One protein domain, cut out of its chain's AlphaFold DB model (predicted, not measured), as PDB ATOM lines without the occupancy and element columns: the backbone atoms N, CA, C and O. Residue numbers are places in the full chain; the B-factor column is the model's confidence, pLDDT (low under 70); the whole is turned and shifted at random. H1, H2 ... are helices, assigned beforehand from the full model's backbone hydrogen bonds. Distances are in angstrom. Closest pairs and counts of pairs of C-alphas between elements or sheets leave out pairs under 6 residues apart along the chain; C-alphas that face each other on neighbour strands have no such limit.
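What this domain is: This is residues 45 to 84 of the 293 residues of an uncharacterized protein of Nippostrongylus brasiliensis (UniProt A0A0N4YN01). One long helix, H2, makes the length of the model, and a short helix, H1, is set crosswise near its first end like a small foot. Residues 65 to 75 and 77 to 83 stand free, so that most of H2 sticks out as a bare arm. The printed part has 40 residues with two named helices, H1 then H2, and no named strand; the class is all helix. The whole is extended, with a radius of gyration of the C-alphas of 14.0 A and spans of 39 by 19 by 10 A.

Where its parts are: H2, residues 58 to 82, runs 35.7 A from C-alpha 58 at (178.328, 268.626, 317.057) to C-alpha 82 at (181.611, 303.306, 309.126). H1, residues 45 to 52, begins with C-alpha 45 at (185.701, 264.939, 302.460).

How they stand to each other: H2 and H1 are apart, with no C-alpha of the one within 8 A of the other. A tight link of 5 residues joins them. In H1 and H2 every O i to N i+4 pair is within hydrogen-bond range.

The domain as a whole: The C-alphas farthest apart, those of Glu 45 and Val 81, are 39.5 A apart. The printed part has no cut, and no printed residue is under 70 in pLDDT.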
ATOM      1  N   GLU A  45     184.886 263.728 302.626       85.62
ATOM      2  CA  GLU A  45     185.701 264.939 302.460       85.62
ATOM      3  C   GLU A  45     185.259 266.043 303.433       85.62
ATOM      4  O   GLU A  45     186.090 266.684 304.077       85.62
ATOM      5  N   VAL A  46     183.947 266.228 303.620       86.56
ATOM      6  CA  VAL A  46     183.412 267.196 304.595       86.56
ATOM      7  C   VAL A  46     183.771 266.801 306.031       86.56
ATOM      8  O   VAL A  46     184.163 267.663 306.818       86.56
ATOM      9  N   CYS A  47     183.686 265.515 306.383       84.62
ATOM     10  CA  CYS A  47     184.081 265.026 307.706       84.62
ATOM     11  C   CYS A  47     185.587 265.173 307.951       84.62
ATOM     12  O   CYS A  47     185.987 265.511 309.064       84.62
ATOM     13  N   GLU A  48     186.422 264.976 306.931       89.62
ATOM     14  CA  GLU A  48     187.861 265.227 307.008       89.62
ATOM     15  C   GLU A  48     188.159 266.713 307.221       89.62
ATOM     16  O   GLU A  48     188.935 267.051 308.114       89.62
ATOM     17  N   ILE A  49     187.498 267.616 306.488       91.06
ATOM     18  CA  ILE A  49     187.658 269.069 306.664       91.06
ATOM     19  C   ILE A  49     187.210 269.506 308.064       91.06
ATOM     20  O   ILE A  49     187.927 270.251 308.736       91.06
ATOM     21  N   LEU A  50     186.059 269.022 308.539       90.19
ATOM     22  CA  LEU A  50     185.583 269.288 309.900       90.19
ATOM     23  C   LEU A  50     186.532 268.698 310.952       90.19
ATOM     24  O   LEU A  50     186.781 269.331 311.978       90.19
ATOM     25  N   GLY A  51     187.117 267.531 310.676       91.19
ATOM     26  CA  GLY A  51     188.154 266.912 311.495       91.19
ATOM     27  C   GLY A  51     189.421 267.766 311.584       91.19
ATOM     28  O   GLY A  51     189.904 268.019 312.686       91.19
ATOM     29  N   ILE A  52     189.914 268.279 310.452       93.44
ATOM     30  CA  ILE A  52     191.071 269.188 310.375       93.44
ATOM     31  C   ILE A  52     190.788 270.495 311.128       93.44
ATOM     32  O   ILE A  52     191.665 271.008 311.822       93.44
ATOM     33  N   ALA A  53     189.562 271.014 311.042       91.06
ATOM     34  CA  ALA A  53     189.129 272.205 311.771       91.06
ATOM     35  C   ALA A  53     188.888 271.961 313.277       91.06
ATOM     36  O   ALA A  53     188.644 272.912 314.018       91.06
ATOM     37  N   GLY A  54     188.937 270.708 313.750       91.81
ATOM     38  CA  GLY A  54     188.632 270.352 315.140       91.81
ATOM     39  C   GLY A  54     187.149 270.496 315.512       91.81
ATOM     40  O   GLY A  54     186.816 270.583 316.698       91.81
ATOM     41  N   LEU A  55     186.265 270.519 314.511       93.12
ATOM     42  CA  LEU A  55     184.804 270.618 314.616       93.12
ATOM     43  C   LEU A  55     184.149 269.233 314.483       93.12
ATOM     44  O   LEU A  55     183.127 269.060 313.827       93.12
ATOM     45  N   ASN A  56     184.773 268.226 315.088       91.12
ATOM     46  CA  ASN A  56     184.324 266.833 315.087       91.12
ATOM     47  C   ASN A  56     183.180 266.557 316.081       91.12
ATOM     48  O   ASN A  56     182.473 265.563 315.947       91.12
ATOM     49  N   GLU A  57     182.987 267.430 317.069       94.50
ATOM     50  CA  GLU A  57     181.859 267.382 318.002       94.50
ATOM     51  C   GLU A  57     180.744 268.328 317.536       94.50
ATOM     52  O   GLU A  57     180.986 269.516 317.310       94.50
ATOM     53  N   THR A  58     179.504 267.835 317.466       92.94
ATOM     54  CA  THR A  58     178.328 268.626 317.057       92.94
ATOM     55  C   THR A  58     178.158 269.895 317.893       92.94
ATOM     56  O   THR A  58     177.861 270.951 317.349       92.94
ATOM     57  N   SER A  59     178.423 269.818 319.201       93.50
ATOM     58  CA  SER A  59     178.360 270.965 320.116       93.50
ATOM     59  C   SER A  59     179.389 272.053 319.788       93.50
ATOM     60  O   SER A  59     179.107 273.239 319.939       93.50
ATOM     61  N   ARG A  60     180.586 271.673 319.323       93.06
ATOM     62  CA  ARG A  60     181.619 272.630 318.897       93.06
ATOM     63  C   ARG A  60     181.259 273.277 317.573       93.06
ATOM     64  O   ARG A  60     181.484 274.472 317.417       93.06
ATOM     65  N   LEU A  61     180.699 272.499 316.647       94.88
ATOM     66  CA  LEU A  61     180.225 273.014 315.369       94.88
ATOM     67  C   LEU A  61     179.079 274.011 315.565       94.88
ATOM     68  O   LEU A  61     179.135 275.098 315.005       94.88
ATOM     69  N   GLU A  62     178.092 273.679 316.398       95.12
ATOM     70  CA  GLU A  62     176.987 274.580 316.750       95.12
ATOM     71  C   GLU A  62     177.515 275.889 317.348       95.12
ATOM     72  O   GLU A  62     177.239 276.964 316.820       95.12
ATOM     73  N   LYS A  63     178.395 275.802 318.353       96.38
ATOM     74  CA  LYS A  63     179.011 276.986 318.964       96.38
ATOM     75  C   LYS A  63     179.796 277.833 317.958       96.38
ATOM     76  O   LYS A  63     179.732 279.057 318.002       96.38
ATOM     77  N   PHE A  64     180.548 277.199 317.061       96.62
ATOM     78  CA  PHE A  64     181.309 277.901 316.030       96.62
ATOM     79  C   PHE A  64     180.393 278.609 315.025       96.62
ATOM     80  O   PHE A  64     180.683 279.733 314.615       96.62
ATOM     81  N   LEU A  65     179.284 277.976 314.634       96.12
ATOM     82  CA  LEU A  65     178.291 278.586 313.753       96.12
ATOM     83  C   LEU A  65     177.622 279.788 314.426       96.12
ATOM     84  O   LEU A  65     177.531 280.841 313.796       96.12
ATOM     85  N   ASP A  66     177.254 279.673 315.702       97.38
ATOM     86  CA  ASP A  66     176.703 280.786 316.482       97.38
ATOM     87  C   ASP A  66     177.693 281.954 316.580       97.38
ATOM     88  O   ASP A  66     177.346 283.099 316.283       97.38
ATOM     89  N   GLU A  67     178.955 281.674 316.927       97.69
ATOM     90  CA  GLU A  67     180.019 282.684 316.977       97.69
ATOM     91  C   GLU A  67     180.260 283.326 315.601       97.69
ATOM     92  O   GLU A  67     180.458 284.536 315.507       97.69
ATOM     93  N   SER A  68     180.218 282.548 314.517       96.94
ATOM     94  CA  SER A  68     180.391 283.046 313.148       96.94
ATOM     95  C   SER A  68     179.256 283.983 312.725       96.94
ATOM     96  O   SER A  68     179.518 285.070 312.204       96.94
ATOM     97  N   VAL A  69     178.002 283.609 313.003       97.25
ATOM     98  CA  VAL A  69     176.819 284.438 312.717       97.25
ATOM     99  C   VAL A  69     176.867 285.736 313.518       97.25
ATOM    100  O   VAL A  69     176.624 286.816 312.973       97.25
ATOM    101  N   GLU A  70     177.230 285.653 314.795       98.00
ATOM    102  CA  GLU A  70     177.359 286.819 315.664       98.00
ATOM    103  C   GLU A  70     178.499 287.746 315.215       98.00
ATOM    104  O   GLU A  70     178.320 288.964 315.129       98.00
ATOM    105  N   ASN A  71     179.646 287.183 314.828       96.81
ATOM    106  CA  ASN A  71     180.764 287.934 314.258       96.81
ATOM    107  C   ASN A  71     180.374 288.623 312.945       96.81
ATOM    108  O   ASN A  71     180.760 289.770 312.706       96.81
ATOM    109  N   GLU A  72     179.600 287.958 312.086       97.00
ATOM    110  CA  GLU A  72     179.115 288.558 310.847       97.00
ATOM    111  C   GLU A  72     178.137 289.706 311.119       97.00
ATOM    112  O   GLU A  72     178.241 290.763 310.489       97.00
ATOM    113  N   ARG A  73     177.228 289.533 312.085       97.62
ATOM    114  CA  ARG A  73     176.313 290.584 312.533       97.62
ATOM    115  C   ARG A  73     177.084 291.795 313.052       97.62
ATOM    116  O   ARG A  73     176.860 292.897 312.554       97.62
ATOM    117  N   CYS A  74     178.044 291.586 313.953       97.50
ATOM    118  CA  CYS A  74     178.909 292.643 314.478       97.50
ATOM    119  C   CYS A  74     179.680 293.356 313.358       97.50
ATOM    120  O   CYS A  74     179.692 294.584 313.291       97.50
ATOM    121  N   ALA A  75     180.287 292.607 312.433       96.56
ATOM    122  CA  ALA A  75     181.009 293.187 311.305       96.56
ATOM    123  C   ALA A  75     180.090 294.042 310.420       96.56
ATOM    124  O   ALA A  75     180.493 295.117 309.980       96.56
ATOM    125  N   ARG A  76     178.848 293.599 310.184       96.94
ATOM    126  CA  ARG A  76     177.850 294.334 309.398       96.94
ATOM    127  C   ARG A  76     177.393 295.611 310.101       96.94
ATOM    128  O   ARG A  76     177.285 296.643 309.445       96.94
ATOM    129  N   GLU A  77     177.177 295.563 311.413       97.81
ATOM    130  CA  GLU A  77     176.868 296.745 312.227       97.81
ATOM    131  C   GLU A  77     178.007 297.773 312.152       97.81
ATOM    132  O   GLU A  77     177.758 298.941 311.853       97.81
ATOM    133  N   ILE A  78     179.265 297.343 312.315       96.88
ATOM    134  CA  ILE A  78     180.429 298.235 312.207       96.88
ATOM    135  C   ILE A  78     180.553 298.807 310.788       96.88
ATOM    136  O   ILE A  78     180.765 300.008 310.638       96.88
ATOM    137  N   CYS A  79     180.368 297.992 309.745       96.56
ATOM    138  CA  CYS A  79     180.344 298.471 308.358       96.56
ATOM    139  C   CYS A  79     179.243 299.520 308.136       96.56
ATOM    140  O   CYS A  79     179.480 300.520 307.462       96.56
ATOM    141  N   GLY A  80     178.067 299.342 308.747       96.81
ATOM    142  CA  GLY A  80     176.977 300.317 308.714       96.81
ATOM    143  C   GLY A  80     177.337 301.639 309.399       96.81
ATOM    144  O   GLY A  80     177.068 302.706 308.851       96.81
ATOM    145  N   VAL A  81     178.000 301.581 310.559       96.88
ATOM    146  CA  VAL A  81     178.484 302.772 311.283       96.88
ATOM    147  C   VAL A  81     179.569 303.503 310.494       96.88
ATOM    148  O   VAL A  81     179.569 304.731 310.426       96.88
ATOM    149  N   LEU A  82     180.490 302.757 309.886       95.81
ATOM    150  CA  LEU A  82     181.611 303.306 309.126       95.81
ATOM    151  C   LEU A  82     181.259 303.661 307.678       95.81
ATOM    152  O   LEU A  82     182.069 304.308 307.013       95.81
ATOM    153  N   GLN A  83     180.067 303.270 307.217       96.25
ATOM    154  CA  GLN A  83     179.592 303.409 305.838       96.25
ATOM    155  C   GLN A  83     180.598 302.851 304.818       96.25
ATOM    156  O   GLN A  83     180.874 303.483 303.801       96.25
ATOM    157  N   CYS A  84     181.172 301.681 305.110       95.75
ATOM    158  CA  CYS A  84     182.169 301.025 304.261       95.75
ATOM    159  C   CYS A  84     181.805 299.565 303.980       95.75
ATOM    160  O   CYS A  84     180.987 298.965 304.680       95.75
TER     161      CYS A  84